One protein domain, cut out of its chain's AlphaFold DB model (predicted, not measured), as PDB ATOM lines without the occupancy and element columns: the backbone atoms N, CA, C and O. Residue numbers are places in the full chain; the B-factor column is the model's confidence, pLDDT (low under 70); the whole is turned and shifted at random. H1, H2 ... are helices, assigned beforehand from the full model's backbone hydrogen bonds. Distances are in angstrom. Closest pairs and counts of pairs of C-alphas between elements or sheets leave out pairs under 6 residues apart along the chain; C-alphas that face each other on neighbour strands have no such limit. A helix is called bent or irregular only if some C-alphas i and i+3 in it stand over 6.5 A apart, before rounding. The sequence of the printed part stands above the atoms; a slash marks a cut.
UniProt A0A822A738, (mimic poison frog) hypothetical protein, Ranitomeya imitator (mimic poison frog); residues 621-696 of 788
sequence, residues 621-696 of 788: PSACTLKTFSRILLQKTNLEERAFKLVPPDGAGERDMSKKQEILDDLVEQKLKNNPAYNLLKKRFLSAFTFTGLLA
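What this domain is: This is residues 621 to 696 of the 788 residues of the protein "(mimic poison frog) hypothetical protein" of Ranitomeya imitator (mimic poison frog) (UniProt A0A822A738). Five helices make an open, roughly triangular frame with a hollow middle: H1 and H2 follow each other along one side, H3 makes the second, and H4 makes the third on the way back toward H1, where H5 and H1 come near each other and nearly close the ring. A long loop, residues 644 to 656, leads from H2 to H3 and swings outward beyond the corner where the end of H2, at Ala 643, comes near Leu 664 of H3, and no helix touches another. The printed part has 76 residues, with five named helices in the order H1, H2, H3, H4, H5 and no named strand; the class is all helix. The whole is loose, with a radius of gyration of the C-alphas of 14.9 A, and its C-alphas span 42 by 29 by 17 A along their three main axes.

Where its parts are: The printed part begins at Pro 621, whose C-alpha is at (161.443, 138.539, 140.311). H1 takes residues 626 to 633, from Leu 626 with its C-alpha at (152.957, 150.662, 142.179) to Leu 633, 10.4 A from first to last C-alpha. H2 follows at residues 636 to 643, Lys 636 to Ala 643, and measures 10.5 A. Residues 644 to 656 belong to no named element. H3, residues 657 to 672, is the longest helix with 16 residues and 21.4 A; its first C-alpha, that of Met 657, is at (149.596, 158.839, 115.624). H4 takes residues 676 to 687, Pro 676 to Ser 687, over 16.2 A. H5, residues 690 to 696, measures 9.8 A and ends with C-alpha 696 at (142.447, 147.026, 139.469). No helix is bent or irregular.

How they stand to each other: H1 and H2 meet only through their link, which is tight, with 2 residues. H2 and H3 are joined by a long link of 13 residues. They are close but not clearly touching: their closest C-alphas, those of Ala 643 and Leu 664, are 7.5 A apart. Their lines stand at a steep tilt of 61 degrees, and they run the same way. A tight link of 3 residues leads from H3 to H4. These two are also close but not clearly touching, and the closest C-alphas are those of Leu 672 and Tyr 678, 6.2 A apart. They run opposite ways at a steep tilt of 51 degrees, with their centres 17.4 A apart. H4 and H5 meet only through their tight link of 2 residues. H1 and H5 are close but not clearly touching, with the C-alphas of Leu 626 and Thr 692 the closest at 7.3 A; their lines are about perpendicular, at 85 degrees. Among the pairs that stay apart are H1 and H3, H2 and H4, and H3 and H5. In H2, H3, H4 and H5 every O i to N i+4 pair is within hydrogen-bond range; in H1 it is 3 of 4.

The domain as a whole: The two C-alphas farthest apart are those of Pro 621 and Gly 651, at 43.6 A, while the first and last printed C-alphas, those of Pro 621 and Ala 696, are 20.8 A apart. Two stretches stand free: residues 630 to 639, of which 630 to 633 belong to H1 and 636 to 639 to H2, and residues 669 to 677, of which 669 to 672 belong to H3. The printed part has no cut, and the link from H2 to H3 is its one long link. The mean pLDDT of the printed part is 74.1. In this model 26 printed residues are under 70, namely residues 621 to 629, 649 to 656 and 688 to 696; H5 has a mean of 63.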
ATOM      1  N   PRO A 621     161.344 137.746 139.087       46.12
ATOM      2  CA  PRO A 621     161.443 138.539 140.311       46.12
ATOM      3  C   PRO A 621     161.226 140.035 140.026       46.12
ATOM      4  O   PRO A 621     162.112 140.869 140.218       46.12
ATOM      5  N   SER A 622     160.028 140.378 139.556       44.59
ATOM      6  CA  SER A 622     159.609 141.754 139.288       44.59
ATOM      7  C   SER A 622     158.127 141.969 139.587       44.59
ATOM      8  O   SER A 622     157.347 142.307 138.700       44.59
ATOM      9  N   ALA A 623     157.754 141.868 140.866       42.50
ATOM     10  CA  ALA A 623     156.602 142.613 141.360       42.50
ATOM     11  C   ALA A 623     156.888 144.108 141.134       42.50
ATOM     12  O   ALA A 623     157.657 144.726 141.881       42.50
ATOM     13  N   CYS A 624     156.342 144.676 140.056       52.97
ATOM     14  CA  CYS A 624     156.487 146.095 139.768       52.97
ATOM     15  C   CYS A 624     155.829 146.857 140.914       52.97
ATOM     16  O   CYS A 624     154.618 146.775 141.102       52.97
ATOM     17  N   THR A 625     156.613 147.569 141.730       59.12
ATOM     18  CA  THR A 625     155.997 148.378 142.787       59.12
ATOM     19  C   THR A 625     155.061 149.386 142.127       59.12
ATOM     20  O   THR A 625     155.405 149.924 141.073       59.12
ATOM     21  N   LEU A 626     153.919 149.702 142.742       64.00
ATOM     22  CA  LEU A 626     152.957 150.662 142.179       64.00
ATOM     23  C   LEU A 626     153.616 152.017 141.828       64.00
ATOM     24  O   LEU A 626     153.225 152.688 140.880       64.00
ATOM     25  N   LYS A 627     154.690 152.373 142.547       65.56
ATOM     26  CA  LYS A 627     155.551 153.544 142.314       65.56
ATOM     27  C   LYS A 627     156.501 153.413 141.113       65.56
ATOM     28  O   LYS A 627     156.931 154.424 140.569       65.56
ATOM     29  N   THR A 628     156.872 152.198 140.721       66.38
ATOM     30  CA  THR A 628     157.576 151.915 139.461       66.38
ATOM     31  C   THR A 628     156.583 151.928 138.300       66.38
ATOM     32  O   THR A 628     156.861 152.567 137.293       66.38
ATOM     33  N   PHE A 629     155.409 151.312 138.469       67.69
ATOM     34  CA  PHE A 629     154.332 151.319 137.476       67.69
ATOM     35  C   PHE A 629     153.882 152.744 137.126       67.69
ATOM     36  O   PHE A 629     153.949 153.133 135.964       67.69
ATOM     37  N   SER A 630     153.542 153.567 138.125       71.75
ATOM     38  CA  SER A 630     153.135 154.957 137.882       71.75
ATOM     39  C   SER A 630     154.238 155.793 137.229       71.75
ATOM     40  O   SER A 630     153.940 156.649 136.405       71.75
ATOM     41  N   ARG A 631     155.518 155.516 137.510       76.88
ATOM     42  CA  ARG A 631     156.651 156.148 136.811       76.88
ATOM     43  C   ARG A 631     156.791 155.714 135.354       76.88
ATOM     44  O   ARG A 631     157.240 156.525 134.558       76.88
ATOM     45  N   ILE A 632     156.442 154.475 135.014       76.31
ATOM     46  CA  ILE A 632     156.426 154.005 133.622       76.31
ATOM     47  C   ILE A 632     155.260 154.666 132.876       76.31
ATOM     48  O   ILE A 632     155.480 155.216 131.803       76.31
ATOM     49  N   LEU A 633     154.063 154.728 133.475       80.06
ATOM     50  CA  LEU A 633     152.920 155.451 132.897       80.06
ATOM     51  C   LEU A 633     153.208 156.949 132.696       80.06
ATOM     52  O   LEU A 633     152.975 157.476 131.614       80.06
ATOM     53  N   LEU A 634     153.806 157.621 133.687       83.12
ATOM     54  CA  LEU A 634     154.249 159.025 133.591       83.12
ATOM     55  C   LEU A 634     155.392 159.254 132.583       83.12
ATOM     56  O   LEU A 634     155.832 160.387 132.401       83.12
ATOM     57  N   GLN A 635     155.909 158.200 131.950       83.06
ATOM     58  CA  GLN A 635     156.900 158.263 130.875       83.06
ATOM     59  C   GLN A 635     156.401 157.600 129.581       83.06
ATOM     60  O   GLN A 635     157.173 157.511 128.628       83.06
ATOM     61  N   LYS A 636     155.124 157.181 129.522       85.94
ATOM     62  CA  LYS A 636     154.493 156.561 128.347       85.94
ATOM     63  C   LYS A 636     154.707 157.425 127.098       85.94
ATOM     64  O   LYS A 636     155.320 156.962 126.145       85.94
ATOM     65  N   THR A 637     154.341 158.703 127.170       83.69
ATOM     66  CA  THR A 637     154.442 159.653 126.050       83.69
ATOM     67  C   THR A 637     155.870 159.830 125.531       83.69
ATOM     68  O   THR A 637     156.078 159.840 124.325       83.69
ATOM     69  N   ASN A 638     156.883 159.902 126.404       85.38
ATOM     70  CA  ASN A 638     158.284 160.019 125.972       85.38
ATOM     71  C   ASN A 638     158.894 158.677 125.522       85.38
ATOM     72  O   ASN A 638     159.931 158.671 124.863       85.38
ATOM     73  N   LEU A 639     158.281 157.537 125.863       81.88
ATOM     74  CA  LEU A 639     158.631 156.236 125.290       81.88
ATOM     75  C   LEU A 639     158.045 156.097 123.876       81.88
ATOM     76  O   LEU A 639     158.766 155.703 122.965       81.88
ATOM     77  N   GLU A 640     156.786 156.495 123.692       84.56
ATOM     78  CA  GLU A 640     156.093 156.564 122.398       84.56
ATOM     79  C   GLU A 640     156.807 157.526 121.437       84.56
ATOM     80  O   GLU A 640     157.226 157.120 120.359       84.56
ATOM     81  N   GLU A 641     157.093 158.759 121.867       84.19
ATOM     82  CA  GLU A 641     157.865 159.762 121.111       84.19
ATOM     83  C   GLU A 641     159.251 159.249 120.666       84.19
ATOM     84  O   GLU A 641     159.752 159.627 119.606       84.19
ATOM     85  N   ARG A 642     159.895 158.376 121.454       83.88
ATOM     86  CA  ARG A 642     161.166 157.730 121.075       83.88
ATOM     87  C   ARG A 642     160.969 156.560 120.117       83.88
ATOM     88  O   ARG A 642     161.838 156.342 119.280       83.88
ATOM     89  N   ALA A 643     159.873 155.818 120.237       83.00
ATOM     90  CA  ALA A 643     159.558 154.710 119.345       83.00
ATOM     91  C   ALA A 643     159.127 155.213 117.956       83.00
ATOM     92  O   ALA A 643     159.610 154.705 116.950       83.00
ATOM     93  N   PHE A 644     158.345 156.293 117.885       83.69
ATOM     94  CA  PHE A 644     157.977 156.946 116.624       83.69
ATOM     95  C   PHE A 644     159.167 157.588 115.889       83.69
ATOM     96  O   PHE A 644     159.077 157.819 114.692       83.69
ATOM     97  N   LYS A 645     160.314 157.801 116.553       83.25
ATOM     98  CA  LYS A 645     161.586 158.184 115.900       83.25
ATOM     99  C   LYS A 645     162.332 157.008 115.252       83.25
ATOM    100  O   LYS A 645     163.375 157.223 114.643       83.25
ATOM    101  N   LEU A 646     161.828 155.780 115.401       78.94
ATOM    102  CA  LEU A 646     162.295 154.586 114.684       78.94
ATOM    103  C   LEU A 646     161.419 154.265 113.461       78.94
ATOM    104  O   LEU A 646     161.836 153.492 112.603       78.94
ATOM    105  N   VAL A 647     160.222 154.856 113.383       80.44
ATOM    106  CA  VAL A 647     159.355 154.800 112.202       80.44
ATOM    107  C   VAL A 647     159.953 155.723 111.129       80.44
ATOM    108  O   VAL A 647     160.333 156.851 111.460       80.44
ATOM    109  N   PRO A 648     160.075 155.287 109.860       76.38
ATOM    110  CA  PRO A 648     160.542 156.153 108.781       76.38
ATOM    111  C   PRO A 648     159.684 157.426 108.651       76.38
ATOM    112  O   PRO A 648     158.471 157.361 108.857       76.38
ATOM    113  N   PRO A 649     160.277 158.581 108.294       66.44
ATOM    114  CA  PRO A 649     159.545 159.831 108.119       66.44
ATOM    115  C   PRO A 649     158.774 159.831 106.791       66.44
ATOM    116  O   PRO A 649     159.165 160.496 105.833       66.44
ATOM    117  N   ASP A 650     157.682 159.072 106.736       60.06
ATOM    118  CA  ASP A 650     156.694 159.192 105.666       60.06
ATOM    119  C   ASP A 650     155.941 160.535 105.787       60.06
ATOM    120  O   ASP A 650     155.813 161.094 106.882       60.06
ATOM    121  N   GLY A 651     155.459 161.073 104.666       56.19
ATOM    122  CA  GLY A 651     155.081 162.485 104.487       56.19
ATOM    123  C   GLY A 651     153.865 162.988 105.283       56.19
ATOM    124  O   GLY A 651     153.436 164.127 105.090       56.19
ATOM    125  N   ALA A 652     153.294 162.172 106.170       52.12
ATOM    126  CA  ALA A 652     152.122 162.500 106.973       52.12
ATOM    127  C   ALA A 652     152.486 163.204 108.301       52.12
ATOM    128  O   ALA A 652     153.259 162.706 109.132       52.12
ATOM    129  N   GLY A 653     151.867 164.369 108.524       55.69
ATOM    130  CA  GLY A 653     152.091 165.222 109.696       55.69
ATOM    131  C   GLY A 653     151.682 164.610 111.048       55.69
ATOM    132  O   GLY A 653     151.347 163.432 111.179       55.69
ATOM    133  N   GLU A 654     151.701 165.429 112.101       57.31
ATOM    134  CA  GLU A 654     151.525 164.991 113.502       57.31
ATOM    135  C   GLU A 654     150.169 164.337 113.836       57.31
ATOM    136  O   GLU A 654     150.027 163.738 114.896       57.31
ATOM    137  N   ARG A 655     149.173 164.406 112.943       55.09
ATOM    138  CA  ARG A 655     147.815 163.891 113.196       55.09
ATOM    139  C   ARG A 655     147.655 162.371 113.044       55.09
ATOM    140  O   ARG A 655     146.657 161.836 113.510       55.09
ATOM    141  N   ASP A 656     148.627 161.666 112.461       68.62
ATOM    142  CA  ASP A 656     148.547 160.222 112.164       68.62
ATOM    143  C   ASP A 656     149.216 159.315 113.226       68.62
ATOM    144  O   ASP A 656     149.926 158.359 112.914       68.62
ATOM    145  N   MET A 657     148.994 159.602 114.514       72.88
ATOM    146  CA  MET A 657     149.596 158.839 115.624       72.88
ATOM    147  C   MET A 657     149.198 157.351 115.623       72.88
ATOM    148  O   MET A 657     150.049 156.505 115.885       72.88
ATOM    149  N   SER A 658     147.953 157.012 115.263       79.56
ATOM    150  CA  SER A 658     147.514 155.611 115.149       79.56
ATOM    151  C   SER A 658     148.232 154.863 114.025       79.56
ATOM    152  O   SER A 658     148.723 153.767 114.267       79.56
ATOM    153  N   LYS A 659     148.394 155.468 112.839       80.81
ATOM    154  CA  LYS A 659     149.145 154.849 111.729       80.81
ATOM    155  C   LYS A 659     150.631 154.703 112.068       80.81
ATOM    156  O   LYS A 659     151.255 153.704 111.735       80.81
ATOM    157  N   LYS A 660     151.208 155.672 112.788       81.38
ATOM    158  CA  LYS A 660     152.586 155.577 113.304       81.38
ATOM    159  C   LYS A 660     152.740 154.469 114.349       81.38
ATOM    160  O   LYS A 660     153.834 153.928 114.468       81.38
ATOM    161  N   GLN A 661     151.677 154.110 115.072       84.31
ATOM    162  CA  GLN A 661     151.669 152.928 115.933       84.31
ATOM    163  C   GLN A 661     151.507 151.633 115.126       84.31
ATOM    164  O   GLN A 661     152.272 150.708 115.353       84.31
ATOM    165  N   GLU A 662     150.605 151.586 114.149       86.06
ATOM    166  CA  GLU A 662     150.407 150.445 113.241       86.06
ATOM    167  C   GLU A 662     151.714 150.058 112.519       86.06
ATOM    168  O   GLU A 662     152.185 148.931 112.651       86.06
ATOM    169  N   ILE A 663     152.398 151.029 111.898       84.69
ATOM    170  CA  ILE A 663     153.707 150.835 111.241       84.69
ATOM    171  C   ILE A 663     154.800 150.415 112.246       84.69
ATOM    172  O   ILE A 663     155.730 149.681 111.898       84.69
ATOM    173  N   LEU A 664     154.724 150.878 113.500       84.56
ATOM    174  CA  LEU A 664     155.663 150.492 114.557       84.56
ATOM    175  C   LEU A 664     155.421 149.053 115.033       84.56
ATOM    176  O   LEU A 664     156.391 148.322 115.238       84.56
ATOM    177  N   ASP A 665     154.163 148.651 115.203       85.50
ATOM    178  CA  ASP A 665     153.777 147.300 115.604       85.50
ATOM    179  C   ASP A 665     154.111 146.294 114.479       85.50
ATOM    180  O   ASP A 665     154.728 145.266 114.768       85.50
ATOM    181  N   ASP A 666     153.893 146.646 113.205       87.38
ATOM    182  CA  ASP A 666     154.380 145.899 112.028       87.38
ATOM    183  C   ASP A 666     155.913 145.757 112.010       87.38
ATOM    184  O   ASP A 666     156.453 144.669 111.789       87.38
ATOM    185  N   LEU A 667     156.649 146.845 112.267       86.56
ATOM    186  CA  LEU A 667     158.114 146.826 112.318       86.56
ATOM    187  C   LEU A 667     158.622 145.948 113.475       86.56
ATOM    188  O   LEU A 667     159.594 145.200 113.318       86.56
ATOM    189  N   VAL A 668     157.964 146.011 114.634       87.81
ATOM    190  CA  VAL A 668     158.246 145.154 115.792       87.81
ATOM    191  C   VAL A 668     157.915 143.697 115.478       87.81
ATOM    192  O   VAL A 668     158.706 142.814 115.820       87.81
ATOM    193  N   GLU A 669     156.815 143.416 114.787       84.81
ATOM    194  CA  GLU A 669     156.457 142.057 114.404       84.81
ATOM    195  C   GLU A 669     157.460 141.491 113.382       84.81
ATOM    196  O   GLU A 669     158.065 140.442 113.627       84.81
ATOM    197  N   GLN A 670     157.763 142.229 112.311       83.88
ATOM    198  CA  GLN A 670     158.729 141.816 111.287       83.88
ATOM    199  C   GLN A 670     160.145 141.593 111.858       83.88
ATOM    200  O   GLN A 670     160.829 140.647 111.461       83.88
ATOM    201  N   LYS A 671     160.622 142.458 112.768       82.75
ATOM    202  CA  LYS A 671     162.007 142.392 113.281       82.75
ATOM    203  C   LYS A 671     162.173 141.556 114.551       82.75
ATOM    204  O   LYS A 671     163.269 141.044 114.784       82.75
ATOM    205  N   LEU A 672     161.145 141.446 115.400       84.25
ATOM    206  CA  LEU A 672     161.290 140.928 116.769       84.25
ATOM    207  C   LEU A 672     160.361 139.753 117.125       84.25
ATOM    208  O   LEU A 672     160.687 139.052 118.087       84.25
ATOM    209  N   LYS A 673     159.292 139.451 116.365       83.69
ATOM    210  CA  LYS A 673     158.369 138.321 116.651       83.69
ATOM    211  C   LYS A 673     159.092 136.997 116.891       83.69
ATOM    212  O   LYS A 673     158.786 136.292 117.846       83.69
ATOM    213  N   ASN A 674     160.099 136.700 116.073       87.25
ATOM    214  CA  ASN A 674     160.855 135.445 116.137       87.25
ATOM    215  C   ASN A 674     162.072 135.508 117.083       87.25
ATOM    216  O   ASN A 674     162.789 134.521 117.240       87.25
ATOM    217  N   ASN A 675     162.329 136.646 117.739       88.00
ATOM    218  CA  ASN A 675     163.471 136.811 118.637       88.00
ATOM    219  C   ASN A 675     163.123 136.283 120.051       88.00
ATOM    220  O   ASN A 675     162.243 136.837 120.723       88.00
ATOM    221  N   PRO A 676     163.803 135.238 120.566       77.12
ATOM    222  CA  PRO A 676     163.468 134.651 121.865       77.12
ATOM    223  C   PRO A 676     163.772 135.590 123.041       77.12
ATOM    224  O   PRO A 676     163.081 135.539 124.058       77.12
ATOM    225  N   ALA A 677     164.756 136.489 122.910       77.25
ATOM    226  CA  ALA A 677     165.065 137.484 123.934       77.25
ATOM    227  C   ALA A 677     164.000 138.592 123.990       77.25
ATOM    228  O   ALA A 677     163.621 139.005 125.087       77.25
ATOM    229  N   TYR A 678     163.459 139.017 122.839       82.12
ATOM    230  CA  TYR A 678     162.302 139.919 122.796       82.12
ATOM    231  C   TYR A 678     161.068 139.267 123.422       82.12
ATOM    232  O   TYR A 678     160.455 139.858 124.306       82.12
ATOM    233  N   ASN A 679     160.744 138.023 123.059       81.06
ATOM    234  CA  ASN A 679     159.605 137.309 123.645       81.06
ATOM    235  C   ASN A 679     159.747 137.107 125.161       81.06
ATOM    236  O   ASN A 679     158.781 137.290 125.904       81.06
ATOM    237  N   LEU A 680     160.951 136.785 125.647       80.00
ATOM    238  CA  LEU A 680     161.232 136.711 127.081       80.00
ATOM    239  C   LEU A 680     161.089 138.082 127.759       80.00
ATOM    240  O   LEU A 680     160.578 138.153 128.878       80.00
ATOM    241  N   LEU A 681     161.502 139.169 127.099       80.88
ATOM    242  CA  LEU A 681     161.335 140.532 127.601       80.88
ATOM    243  C   LEU A 681     159.858 140.958 127.616       80.88
ATOM    244  O   LEU A 681     159.418 141.460 128.644       80.88
ATOM    245  N   LYS A 682     159.081 140.690 126.556       80.81
ATOM    246  CA  LYS A 682     157.629 140.941 126.471       80.81
ATOM    247  C   LYS A 682     156.882 140.190 127.574       80.81
ATOM    248  O   LYS A 682     156.148 140.813 128.336       80.81
ATOM    249  N   LYS A 683     157.151 138.889 127.751       78.31
ATOM    250  CA  LYS A 683     156.552 138.071 128.826       78.31
ATOM    251  C   LYS A 683     156.943 138.567 130.225       78.31
ATOM    252  O   LYS A 683     156.081 138.670 131.093       78.31
ATOM    253  N   ARG A 684     158.211 138.940 130.453       73.12
ATOM    254  CA  ARG A 684     158.662 139.522 131.735       73.12
ATOM    255  C   ARG A 684     158.044 140.892 132.005       73.12
ATOM    256  O   ARG A 684     157.614 141.134 133.128       73.12
ATOM    257  N   PHE A 685     157.971 141.752 130.992       77.12
ATOM    258  CA  PHE A 685     157.309 143.050 131.061       77.12
ATOM    259  C   PHE A 685     155.846 142.855 131.455       77.12
ATOM    260  O   PHE A 685     155.472 143.303 132.531       77.12
ATOM    261  N   LEU A 686     155.070 142.079 130.690       74.88
ATOM    262  CA  LEU A 686     153.652 141.809 130.957       74.88
ATOM    263  C   LEU A 686     153.421 141.203 132.359       74.88
ATOM    264  O   LEU A 686     152.579 141.688 133.112       74.88
ATOM    265  N   SER A 687     154.259 140.244 132.781       70.56
ATOM    266  CA  SER A 687     154.206 139.655 134.134       70.56
ATOM    267  C   SER A 687     154.447 140.650 135.279       70.56
ATOM    268  O   SER A 687     154.092 140.374 136.423       70.56
ATOM    269  N   ALA A 688     155.039 141.813 134.994       65.00
ATOM    270  CA  ALA A 688     155.230 142.877 135.970       65.00
ATOM    271  C   ALA A 688     153.943 143.705 136.194       65.00
ATOM    272  O   ALA A 688     153.840 144.400 137.208       65.00
ATOM    273  N   PHE A 689     152.962 143.611 135.286       66.75
ATOM    274  CA  PHE A 689     151.663 144.289 135.378       66.75
ATOM    275  C   PHE A 689     150.555 143.394 135.937       66.75
ATOM    276  O   PHE A 689     149.677 143.932 136.602       66.75
ATOM    277  N   THR A 690     150.599 142.067 135.752       67.88
ATOM    278  CA  THR A 690     149.501 141.143 136.129       67.88
ATOM    279  C   THR A 690     149.001 141.320 137.566       67.88
ATOM    280  O   THR A 690     147.799 141.395 137.785       67.88
ATOM    281  N   PHE A 691     149.894 141.482 138.551       64.31
ATOM    282  CA  PHE A 691     149.497 141.750 139.942       64.31
ATOM    283  C   PHE A 691     148.816 143.119 140.129       64.31
ATOM    284  O   PHE A 691     147.918 143.258 140.953       64.31
ATOM    285  N   THR A 692     149.227 144.136 139.367       61.91
ATOM    286  CA  THR A 692     148.630 145.482 139.432       61.91
ATOM    287  C   THR A 692     147.295 145.535 138.684       61.91
ATOM    288  O   THR A 692     146.367 146.170 139.170       61.91
ATOM    289  N   GLY A 693     147.170 144.816 137.561       63.28
ATOM    290  CA  GLY A 693     145.908 144.617 136.842       63.28
ATOM    291  C   GLY A 693     144.895 143.837 137.679       63.28
ATOM    292  O   GLY A 693     143.786 144.313 137.885       63.28
ATOM    293  N   LEU A 694     145.306 142.721 138.293       63.12
ATOM    294  CA  LEU A 694     144.474 141.967 139.238       63.12
ATOM    295  C   LEU A 694     143.974 142.844 140.400       63.12
ATOM    296  O   LEU A 694     142.828 142.709 140.814       63.12
ATOM    297  N   LEU A 695     144.801 143.766 140.909       58.81
ATOM    298  CA  LEU A 695     144.374 144.733 141.927       58.81
ATOM    299  C   LEU A 695     143.388 145.797 141.409       58.81
ATOM    300  O   LEU A 695     142.651 146.350 142.222       58.81
ATOM    301  N   ALA A 696     143.365 146.077 140.104       61.06
ATOM    302  CA  ALA A 696     142.447 147.026 139.469       61.06
ATOM    303  C   ALA A 696     141.106 146.396 139.040       61.06
ATOM    304  O   ALA A 696     140.135 147.124 138.863       61.06
TER     305      ALA A 696